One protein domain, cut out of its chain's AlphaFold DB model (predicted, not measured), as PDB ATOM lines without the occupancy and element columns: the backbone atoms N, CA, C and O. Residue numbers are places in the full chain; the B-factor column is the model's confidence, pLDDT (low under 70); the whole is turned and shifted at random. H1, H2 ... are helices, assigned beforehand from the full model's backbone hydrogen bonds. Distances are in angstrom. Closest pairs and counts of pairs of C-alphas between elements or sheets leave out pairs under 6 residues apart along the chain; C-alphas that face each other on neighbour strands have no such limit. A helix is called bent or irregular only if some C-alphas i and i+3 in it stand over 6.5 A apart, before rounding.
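Overview. This is residues 4 to 80 of the 81 residues of an uncharacterized protein of Chitinophagaceae bacterium (UniProt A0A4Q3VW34). Four separate helices are strung along an open, elongated arc, and no two of them touch. H1 is at one end with the link of residues 20 to 31 folding back along it, H2 and H3 are in the bottom of the arc, and a long link, residues 58 to 69, reaches out to H4 at the far end. The printed part has 77 residues with four named helices, in the order H1, H2, H3, H4, and no named strand; the class is all helix. The whole is extended, with a radius of gyration of the C-alphas of 20.2 A, and the C-alphas span 59 by 32 by 20 A along their three main axes.

Along the chain. H1 is residues 4 to 19, the longest helix by residues, and measures 22.8 A from first to last C-alpha; it begins at C-alpha 4, at (-14.833, -24.504, 42.635). H2 is residues 32 to 43, 11.2 A long; it is irregular, with C-alphas 34 and 37 lying 8.6 A apart. H3 is residues 51 to 57, 9.9 A long, beginning at C-alpha 51, at (-2.658, -41.544, 34.012). H4 is residues 70 to 79, 14.2 A long, and ends at C-alpha 79, at (-36.403, -47.932, 23.218).

Arrangement. H1 and H2 are apart, with no C-alpha of the one within 8 A of the other. By the same measure H2 and H3 are apart, and H3 and H4 are apart. H1 is also apart from H3 and from H4, and H2 is apart from H4. In H1 and H4 every O i to N i+4 pair is within hydrogen-bond range; in H2 it is 5 of 8 pairs and in H3 2 of 3. Residues 17 to 22, of which 17 to 19 belong to H1, stand free, with no C-alpha 8 or more apart along the chain within 10 A. Residues 58 to 63 stand free as well, and so do residues 67 to 75, of which 70 to 75 belong to H4.

Size, cuts and confidence. The two C-alphas farthest apart, those of Gly 20 and Ser 79, are 59.3 A apart, and the first and last printed C-alphas, those of His 4 and Ile 80, are 35.3 A apart. Without the stretches that stand free, the remaining 56 residues span 54 by 29 by 20 A. The links from H1 to H2 and from H3 to H4 are long, with 12 residues each; the link from H2 to H3 is short, with 7 residues. The printed part has no cut. Its mean pLDDT is 95.0, and no printed residue is under 70.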
ATOM      1  N   HIS A   4     -13.966 -24.262  41.477       98.00
ATOM      2  CA  HIS A   4     -14.833 -24.504  42.635       98.00
ATOM      3  C   HIS A   4     -14.067 -24.288  43.945       98.00
ATOM      4  O   HIS A   4     -14.529 -23.543  44.818       98.00
ATOM      5  N   GLY A   5     -12.867 -24.870  44.055       97.50
ATOM      6  CA  GLY A   5     -11.949 -24.623  45.165       97.50
ATOM      7  C   GLY A   5     -11.588 -23.142  45.318       97.50
ATOM      8  O   GLY A   5     -11.593 -22.611  46.430       97.50
ATOM      9  N   ALA A   6     -11.366 -22.433  44.205       97.44
ATOM     10  CA  ALA A   6     -11.061 -21.001  44.209       97.44
ATOM     11  C   ALA A   6     -12.196 -20.150  44.800       97.44
ATOM     12  O   ALA A   6     -11.929 -19.270  45.625       97.44
ATOM     13  N   VAL A   7     -13.459 -20.438  44.455       97.94
ATOM     14  CA  VAL A   7     -14.622 -19.764  45.060       97.94
ATOM     15  C   VAL A   7     -14.693 -20.042  46.563       97.94
ATOM     16  O   VAL A   7     -14.850 -19.107  47.353       97.94
ATOM     17  N   ALA A   8     -14.540 -21.303  46.979       98.12
ATOM     18  CA  ALA A   8     -14.615 -21.685  48.389       98.12
ATOM     19  C   ALA A   8     -13.504 -21.026  49.225       98.12
ATOM     20  O   ALA A   8     -13.773 -20.453  50.283       98.12
ATOM     21  N   TYR A   9     -12.267 -21.034  48.725       97.88
ATOM     22  CA  TYR A   9     -11.139 -20.363  49.365       97.88
ATOM     23  C   TYR A   9     -11.345 -18.849  49.451       97.88
ATOM     24  O   TYR A   9     -11.082 -18.246  50.492       97.88
ATOM     25  N   HIS A  10     -11.861 -18.221  48.389       97.81
ATOM     26  CA  HIS A  10     -12.158 -16.792  48.400       97.81
ATOM     27  C   HIS A  10     -13.209 -16.439  49.462       97.81
ATOM     28  O   HIS A  10     -13.004 -15.504  50.239       97.81
ATOM     29  N   GLY A  11     -14.286 -17.224  49.559       97.44
ATOM     30  CA  GLY A  11     -15.298 -17.071  50.606       97.44
ATOM     31  C   GLY A  11     -14.720 -17.248  52.013       97.44
ATOM     32  O   GLY A  11     -14.983 -16.430  52.895       97.44
ATOM     33  N   LEU A  12     -13.865 -18.256  52.217       97.38
ATOM     34  CA  LEU A  12     -13.191 -18.476  53.497       97.38
ATOM     35  C   LEU A  12     -12.288 -17.294  53.882       97.38
ATOM     36  O   LEU A  12     -12.320 -16.848  55.029       97.38
ATOM     37  N   LYS A  13     -11.522 -16.743  52.930       96.69
ATOM     38  CA  LYS A  13     -10.689 -15.553  53.163       96.69
ATOM     39  C   LYS A  13     -11.520 -14.361  53.627       96.69
ATOM     40  O   LYS A  13     -11.132 -13.690  54.579       96.69
ATOM     41  N   GLN A  14     -12.654 -14.103  52.973       97.50
ATOM     42  CA  GLN A  14     -13.551 -13.016  53.368       97.50
ATOM     43  C   GLN A  14     -14.139 -13.249  54.765       97.50
ATOM     44  O   GLN A  14     -14.178 -12.329  55.580       97.50
ATOM     45  N   TYR A  15     -14.552 -14.483  55.063       96.69
ATOM     46  CA  TYR A  15     -15.099 -14.845  56.369       96.69
ATOM     47  C   TYR A  15     -14.093 -14.609  57.502       96.69
ATOM     48  O   TYR A  15     -14.428 -13.959  58.493       96.69
ATOM     49  N   LEU A  16     -12.854 -15.089  57.345       96.81
ATOM     50  CA  LEU A  16     -11.794 -14.911  58.340       96.81
ATOM     51  C   LEU A  16     -11.419 -13.432  58.509       96.81
ATOM     52  O   LEU A  16     -11.289 -12.960  59.635       96.81
ATOM     53  N   ALA A  17     -11.351 -12.668  57.414       95.75
ATOM     54  CA  ALA A  17     -11.106 -11.226  57.480       95.75
ATOM     55  C   ALA A  17     -12.176 -10.473  58.295       95.75
ATOM     56  O   ALA A  17     -11.859  -9.496  58.967       95.75
ATOM     57  N   ALA A  18     -13.432 -10.935  58.269       96.06
ATOM     58  CA  ALA A  18     -14.532 -10.331  59.022       96.06
ATOM     59  C   ALA A  18     -14.645 -10.818  60.481       96.06
ATOM     60  O   ALA A  18     -15.241 -10.131  61.309       96.06
ATOM     61  N   ARG A  19     -14.140 -12.017  60.799       93.62
ATOM     62  CA  ARG A  19     -14.345 -12.686  62.100       93.62
ATOM     63  C   ARG A  19     -13.110 -12.699  63.004       93.62
ATOM     64  O   ARG A  19     -13.276 -12.903  64.204       93.62
ATOM     65  N   GLY A  20     -11.919 -12.457  62.461       89.81
ATOM     66  CA  GLY A  20     -10.648 -12.544  63.179       89.81
ATOM     67  C   GLY A  20      -9.866 -13.818  62.849       89.81
ATOM     68  O   GLY A  20     -10.274 -14.630  62.017       89.81
ATOM     69  N   GLU A  21      -8.707 -13.975  63.485       87.38
ATOM     70  CA  GLU A  21      -7.792 -15.087  63.219       87.38
ATOM     71  C   GLU A  21      -8.390 -16.446  63.608       87.38
ATOM     72  O   GLU A  21      -9.050 -16.599  64.637       87.38
ATOM     73  N   GLY A  22      -8.135 -17.458  62.779       92.38
ATOM     74  CA  GLY A  22      -8.575 -18.825  63.020       92.38
ATOM     75  C   GLY A  22      -8.196 -19.768  61.884       92.38
ATOM     76  O   GLY A  22      -7.792 -19.341  60.800       92.38
ATOM     77  N   THR A  23      -8.345 -21.070  62.130       95.69
ATOM     78  CA  THR A  23      -8.117 -22.104  61.116       95.69
ATOM     79  C   THR A  23      -9.388 -22.333  60.312       95.69
ATOM     80  O   THR A  23     -10.421 -22.717  60.858       95.69
ATOM     81  N   GLY A  24      -9.300 -22.129  59.002       95.56
ATOM     82  CA  GLY A  24     -10.367 -22.431  58.060       95.56
ATOM     83  C   GLY A  24     -10.073 -23.683  57.241       95.56
ATOM     84  O   GLY A  24      -8.947 -23.873  56.787       95.56
ATOM     85  N   ILE A  25     -11.093 -24.507  57.016       97.19
ATOM     86  CA  ILE A  25     -11.038 -25.652  56.100       97.19
ATOM     87  C   ILE A  25     -12.075 -25.404  55.008       97.19
ATOM     88  O   ILE A  25     -13.220 -25.063  55.299       97.19
ATOM     89  N   PHE A  26     -11.670 -25.571  53.754       97.19
ATOM     90  CA  PHE A  26     -12.557 -25.543  52.598       97.19
ATOM     91  C   PHE A  26     -12.368 -26.826  51.782       97.19
ATOM     92  O   PHE A  26     -11.369 -27.527  51.940       97.19
ATOM     93  N   LEU A  27     -13.352 -27.155  50.947       97.00
ATOM     94  CA  LEU A  27     -13.370 -28.406  50.193       97.00
ATOM     95  C   LEU A  27     -13.028 -28.140  48.724       97.00
ATOM     96  O   LEU A  27     -13.745 -27.404  48.048       97.00
ATOM     97  N   GLU A  28     -11.967 -28.773  48.230       96.94
ATOM     98  CA  GLU A  28     -11.687 -28.894  46.795       96.94
ATOM     99  C   GLU A  28     -12.580 -30.004  46.234       96.94
ATOM    100  O   GLU A  28     -12.355 -31.191  46.476       96.94
ATOM    101  N   THR A  29     -13.647 -29.623  45.536       96.75
ATOM    102  CA  THR A  29     -14.670 -30.571  45.070       96.75
ATOM    103  C   THR A  29     -14.316 -31.229  43.737       96.75
ATOM    104  O   THR A  29     -14.969 -32.199  43.342       96.75
ATOM    105  N   ALA A  30     -13.285 -30.742  43.041       95.38
ATOM    106  CA  ALA A  30     -12.821 -31.296  41.780       95.38
ATOM    107  C   ALA A  30     -11.298 -31.183  41.615       95.38
ATOM    108  O   ALA A  30     -10.633 -30.335  42.196       95.38
ATOM    109  N   HIS A  31     -10.737 -32.050  40.771       94.50
ATOM    110  CA  HIS A  31      -9.347 -31.928  40.337       94.50
ATOM    111  C   HIS A  31      -9.229 -30.860  39.224       94.50
ATOM    112  O   HIS A  31     -10.083 -30.863  38.330       94.50
ATOM    113  N   PRO A  32      -8.169 -30.021  39.185       95.00
ATOM    114  CA  PRO A  32      -7.995 -28.962  38.177       95.00
ATOM    115  C   PRO A  32      -8.077 -29.439  36.723       95.00
ATOM    116  O   PRO A  32      -8.608 -28.734  35.875       95.00
ATOM    117  N   VAL A  33      -7.637 -30.674  36.451       94.50
ATOM    118  CA  VAL A  33      -7.719 -31.311  35.119       94.50
ATOM    119  C   VAL A  33      -9.140 -31.347  34.535       94.50
ATOM    120  O   VAL A  33      -9.304 -31.480  33.331       94.50
ATOM    121  N   LYS A  34     -10.189 -31.237  35.363       93.75
ATOM    122  CA  LYS A  34     -11.578 -31.181  34.884       93.75
ATOM    123  C   LYS A  34     -11.949 -29.836  34.248       93.75
ATOM    124  O   LYS A  34     -12.991 -29.765  33.608       93.75
ATOM    125  N   PHE A  35     -11.116 -28.813  34.436       95.44
ATOM    126  CA  PHE A  35     -11.308 -27.430  33.988       95.44
ATOM    127  C   PHE A  35      -9.990 -26.862  33.430       95.44
ATOM    128  O   PHE A  35      -9.640 -25.716  33.707       95.44
ATOM    129  N   TYR A  36      -9.210 -27.698  32.732       93.31
ATOM    130  CA  TYR A  36      -7.869 -27.344  32.253       93.31
ATOM    131  C   TYR A  36      -7.889 -26.104  31.346       93.31
ATOM    132  O   TYR A  36      -7.051 -25.226  31.495       93.31
ATOM    133  N   ASP A  37      -8.907 -25.975  30.496       93.06
ATOM    134  CA  ASP A  37      -9.125 -24.842  29.595       93.06
ATOM    135  C   ASP A  37      -9.197 -23.494  30.324       93.06
ATOM    136  O   ASP A  37      -8.647 -22.503  29.852       93.06
ATOM    137  N   VAL A  38      -9.831 -23.466  31.496       95.38
ATOM    138  CA  VAL A  38      -9.918 -22.268  32.339       95.38
ATOM    139  C   VAL A  38      -8.666 -22.102  33.193       95.38
ATOM    140  O   VAL A  38      -8.136 -20.999  33.317       95.38
ATOM    141  N   VAL A  39      -8.197 -23.179  33.828       96.00
ATOM    142  CA  VAL A  39      -7.117 -23.082  34.814       96.00
ATOM    143  C   VAL A  39      -5.787 -22.749  34.144       96.00
ATOM    144  O   VAL A  39      -5.123 -21.830  34.612       96.00
ATOM    145  N   GLU A  40      -5.420 -23.425  33.052       96.50
ATOM    146  CA  GLU A  40      -4.138 -23.211  32.362       96.50
ATOM    147  C   GLU A  40      -3.994 -21.778  31.839       96.50
ATOM    148  O   GLU A  40      -2.913 -21.196  31.917       96.50
ATOM    149  N   GLN A  41      -5.096 -21.175  31.379       96.44
ATOM    150  CA  GLN A  41      -5.129 -19.774  30.953       96.44
ATOM    151  C   GLN A  41      -4.855 -18.801  32.103       96.44
ATOM    152  O   GLN A  41      -4.164 -17.807  31.912       96.44
ATOM    153  N   VAL A  42      -5.403 -19.067  33.292       96.19
ATOM    154  CA  VAL A  42      -5.281 -18.171  34.452       96.19
ATOM    155  C   VAL A  42      -3.917 -18.291  35.127       96.19
ATOM    156  O   VAL A  42      -3.395 -17.298  35.627       96.19
ATOM    157  N   VAL A  43      -3.358 -19.502  35.185       95.12
ATOM    158  CA  VAL A  43      -2.072 -19.757  35.858       95.12
ATOM    159  C   VAL A  43      -0.875 -19.718  34.909       95.12
ATOM    160  O   VAL A  43       0.252 -19.864  35.371       95.12
ATOM    161  N   GLU A  44      -1.121 -19.538  33.606       96.44
ATOM    162  CA  GLU A  44      -0.113 -19.510  32.536       96.44
ATOM    163  C   GLU A  44       0.802 -20.753  32.533       96.44
ATOM    164  O   GLU A  44       1.993 -20.680  32.230       96.44
ATOM    165  N   ALA A  45       0.244 -21.918  32.883       94.62
ATOM    166  CA  ALA A  45       0.965 -23.187  32.951       94.62
ATOM    167  C   ALA A  45       0.058 -24.371  32.600       94.62
ATOM    168  O   ALA A  45      -1.134 -24.346  32.890       94.62
ATOM    169  N   VAL A  46       0.645 -25.418  32.015       94.12
ATOM    170  CA  VAL A  46      -0.054 -26.656  31.634       94.12
ATOM    171  C   VAL A  46      -0.284 -27.536  32.861       94.12
ATOM    172  O   VAL A  46       0.600 -27.673  33.710       94.12
ATOM    173  N   ILE A  47      -1.461 -28.154  32.954       91.75
ATOM    174  CA  ILE A  47      -1.786 -29.125  33.999       91.75
ATOM    175  C   ILE A  47      -1.435 -30.527  33.513       91.75
ATOM    176  O   ILE A  47      -1.955 -31.005  32.506       91.75
ATOM    177  N   ASP A  48      -0.632 -31.236  34.301       90.69
ATOM    178  CA  ASP A  48      -0.344 -32.640  34.036       90.69
ATOM    179  C   ASP A  48      -1.623 -33.490  34.088       90.69
ATOM    180  O   ASP A  48      -2.366 -33.512  35.077       90.69
ATOM    181  N   LEU A  49      -1.862 -34.244  33.014       91.00
ATOM    182  CA  LEU A  49      -2.959 -35.200  32.934       91.00
ATOM    183  C   LEU A  49      -2.640 -36.427  33.800       91.00
ATOM    184  O   LEU A  49      -1.656 -37.119  33.527       91.00
ATOM    185  N   PRO A  50      -3.477 -36.786  34.790       91.94
ATOM    186  CA  PRO A  50      -3.292 -38.024  35.537       91.94
ATOM    187  C   PRO A  50      -3.388 -39.253  34.612       91.94
ATOM    188  O   PRO A  50      -4.215 -39.243  33.694       91.94
ATOM    189  N   PRO A  51      -2.655 -40.355  34.876       93.44
ATOM    190  CA  PRO A  51      -2.658 -41.544  34.012       93.44
ATOM    191  C   PRO A  51      -4.057 -42.109  33.716       93.44
ATOM    192  O   PRO A  51      -4.339 -42.545  32.603       93.44
ATOM    193  N   ALA A  52      -4.966 -42.052  34.696       91.44
ATOM    194  CA  ALA A  52      -6.349 -42.501  34.532       91.44
ATOM    195  C   ALA A  52      -7.144 -41.656  33.518       91.44
ATOM    196  O   ALA A  52      -8.008 -42.190  32.826       91.44
ATOM    197  N   ILE A  53      -6.848 -40.355  33.419       92.44
ATOM    198  CA  ILE A  53      -7.470 -39.454  32.442       92.44
ATOM    199  C   ILE A  53      -6.828 -39.652  31.068       92.44
ATOM    200  O   ILE A  53      -7.553 -39.784  30.083       92.44
ATOM    201  N   GLN A  54      -5.497 -39.776  30.999       91.75
ATOM    202  CA  GLN A  54      -4.786 -40.083  29.747       91.75
ATOM    203  C   GLN A  54      -5.364 -41.338  29.074       91.75
ATOM    204  O   GLN A  54      -5.715 -41.311  27.899       91.75
ATOM    205  N   ALA A  55      -5.602 -42.404  29.850       92.56
ATOM    206  CA  ALA A  55      -6.154 -43.670  29.360       92.56
ATOM    207  C   ALA A  55      -7.564 -43.580  28.733       92.56
ATOM    208  O   ALA A  55      -8.009 -44.524  28.073       92.56
ATOM    209  N   ILE A  56      -8.302 -42.487  28.956       92.56
ATOM    210  CA  ILE A  56      -9.640 -42.270  28.384       92.56
ATOM    211  C   ILE A  56      -9.715 -41.075  27.427       92.56
ATOM    212  O   ILE A  56     -10.769 -40.878  26.829       92.56
ATOM    213  N   SER A  57      -8.630 -40.309  27.271       87.88
ATOM    214  CA  SER A  57      -8.616 -39.026  26.547       87.88
ATOM    215  C   SER A  57      -8.957 -39.180  25.063       87.88
ATOM    216  O   SER A  57      -9.706 -38.377  24.516       87.88
ATOM    217  N   ASP A  58      -8.480 -40.262  24.442       90.62
ATOM    218  CA  ASP A  58      -8.623 -40.507  23.000       90.62
ATOM    219  C   ASP A  58      -9.836 -41.382  22.642       90.62
ATOM    220  O   ASP A  58     -10.028 -41.779  21.487       90.62
ATOM    221  N   LYS A  59     -10.674 -41.733  23.627       95.31
ATOM    222  CA  LYS A  59     -11.867 -42.543  23.366       95.31
ATOM    223  C   LYS A  59     -12.877 -41.742  22.553       95.31
ATOM    224  O   LYS A  59     -13.219 -40.610  22.885       95.31
ATOM    225  N   GLN A  60     -13.417 -42.375  21.514       95.69
ATOM    226  CA  GLN A  60     -14.484 -41.781  20.719       95.69
ATOM    227  C   GLN A  60     -15.723 -41.554  21.590       95.69
ATOM    228  O   GLN A  60     -16.222 -42.473  22.246       95.69
ATOM    229  N   LYS A  61     -16.221 -40.315  21.590       94.75
ATOM    230  CA  LYS A  61     -17.444 -39.948  22.303       94.75
ATOM    231  C   LYS A  61     -18.624 -40.710  21.703       94.75
ATOM    232  O   LYS A  61     -18.953 -40.531  20.537       94.75
ATOM    233  N   SER A  62     -19.297 -41.502  22.531       94.81
ATOM    234  CA  SER A  62     -20.571 -42.137  22.196       94.81
ATOM    235  C   SER A  62     -21.676 -41.486  23.023       94.81
ATOM    236  O   SER A  62     -21.765 -41.700  24.231       94.81
ATOM    237  N   ALA A  63     -22.464 -40.621  22.390       94.56
ATOM    238  CA  ALA A  63     -23.591 -39.934  23.010       94.56
ATOM    239  C   ALA A  63     -24.686 -39.697  21.966       94.56
ATOM    240  O   ALA A  63     -24.387 -39.324  20.833       94.56
ATOM    241  N   VAL A  64     -25.947 -39.879  22.359       94.19
ATOM    242  CA  VAL A  64     -27.112 -39.578  21.518       94.19
ATOM    243  C   VAL A  64     -27.676 -38.228  21.936       94.19
ATOM    244  O   VAL A  64     -27.959 -38.004  23.112       94.19
ATOM    245  N   GLN A  65     -27.819 -37.319  20.976       95.56
ATOM    246  CA  GLN A  65     -28.476 -36.038  21.203       95.56
ATOM    247  C   GLN A  65     -29.994 -36.236  21.230       95.56
ATOM    248  O   GLN A  65     -30.556 -36.867  20.338       95.56
ATOM    249  N   ILE A  66     -30.649 -35.675  22.244       94.94
ATOM    250  CA  ILE A  66     -32.100 -35.745  22.444       94.94
ATOM    251  C   ILE A  66     -32.677 -34.341  22.661       94.94
ATOM    252  O   ILE A  66     -31.936 -33.399  22.953       94.94
ATOM    253  N   GLY A  67     -33.994 -34.206  22.500       95.62
ATOM    254  CA  GLY A  67     -34.723 -32.977  22.813       95.62
ATOM    255  C   GLY A  67     -34.775 -32.680  24.314       95.62
ATOM    256  O   GLY A  67     -34.344 -33.476  25.147       95.62
ATOM    257  N   THR A  68     -35.322 -31.518  24.662       97.25
ATOM    258  CA  THR A  68     -35.503 -31.088  26.059       97.25
ATOM    259  C   THR A  68     -36.847 -31.518  26.650       97.25
ATOM    260  O   THR A  68     -37.154 -31.151  27.783       97.25
ATOM    261  N   ASP A  69     -37.682 -32.232  25.891       97.75
ATOM    262  CA  ASP A  69     -39.008 -32.659  26.322       97.75
ATOM    263  C   ASP A  69     -38.986 -34.036  27.003       97.75
ATOM    264  O   ASP A  69     -38.224 -34.942  26.654       97.75
ATOM    265  N   TYR A  70     -39.851 -34.184  28.005       97.75
ATOM    266  CA  TYR A  70     -39.919 -35.391  28.820       97.75
ATOM    267  C   TYR A  70     -40.352 -36.625  28.020       97.75
ATOM    268  O   TYR A  70     -39.782 -37.700  28.204       97.75
ATOM    269  N   GLU A  71     -41.337 -36.485  27.129       97.88
ATOM    270  CA  GLU A  71     -41.876 -37.621  26.374       97.88
ATOM    271  C   GLU A  71     -40.827 -38.205  25.424       97.88
ATOM    272  O   GLU A  71     -40.633 -39.421  25.386       97.88
ATOM    273  N   GLY A  72     -40.081 -37.352  24.721       96.00
ATOM    274  CA  GLY A  72     -38.946 -37.734  23.890       96.00
ATOM    275  C   GLY A  72     -37.861 -38.452  24.688       96.00
ATOM    276  O   GLY A  72     -37.409 -39.524  24.281       96.00
ATOM    277  N   PHE A  73     -37.489 -37.926  25.861       96.75
ATOM    278  CA  PHE A  73     -36.518 -38.577  26.744       96.75
ATOM    279  C   PHE A  73     -36.996 -39.952  27.235       96.75
ATOM    280  O   PHE A  73     -36.263 -40.938  27.135       96.75
ATOM    281  N   ARG A  74     -38.239 -40.040  27.723       97.06
ATOM    282  CA  ARG A  74     -38.841 -41.286  28.215       97.06
ATOM    283  C   ARG A  74     -38.899 -42.343  27.117       97.06
ATOM    284  O   ARG A  74     -38.506 -43.485  27.344       97.06
ATOM    285  N   ASN A  75     -39.384 -41.969  25.936       96.31
ATOM    286  CA  ASN A  75     -39.506 -42.883  24.806       96.31
ATOM    287  C   ASN A  75     -38.132 -43.357  24.323       96.31
ATOM    288  O   ASN A  75     -37.977 -44.545  24.049       96.31
ATOM    289  N   TYR A  76     -37.129 -42.468  24.293       95.88
ATOM    290  CA  TYR A  76     -35.750 -42.853  24.003       95.88
ATOM    291  C   TYR A  76     -35.268 -43.922  24.985       95.88
ATOM    292  O   TYR A  76     -34.911 -45.006  24.535       95.88
ATOM    293  N   LEU A  77     -35.352 -43.685  26.300       95.69
ATOM    294  CA  LEU A  77     -34.910 -44.649  27.318       95.69
ATOM    295  C   LEU A  77     -35.609 -46.010  27.214       95.69
ATOM    296  O   LEU A  77     -34.954 -47.038  27.350       95.69
ATOM    297  N   LEU A  78     -36.919 -46.030  26.949       96.56
ATOM    298  CA  LEU A  78     -37.682 -47.274  26.794       96.56
ATOM    299  C   LEU A  78     -37.385 -48.014  25.481       96.56
ATOM    300  O   LEU A  78     -37.690 -49.201  25.369       96.56
ATOM    301  N   SER A  79     -36.818 -47.327  24.487       95.00
ATOM    302  CA  SER A  79     -36.403 -47.932  23.218       95.00
ATOM    303  C   SER A  79     -35.021 -48.588  23.283       95.00
ATOM    304  O   SER A  79     -34.721 -49.438  22.441       95.00
ATOM    305  N   ILE A  80     -34.194 -48.226  24.276       90.69
ATOM    306  CA  ILE A  80     -32.871 -48.822  24.484       90.69
ATOM    307  C   ILE A  80     -33.069 -50.228  25.066       90.69
ATOM    308  O   ILE A  80     -33.544 -50.376  26.192       90.69
TER     309      ILE A  80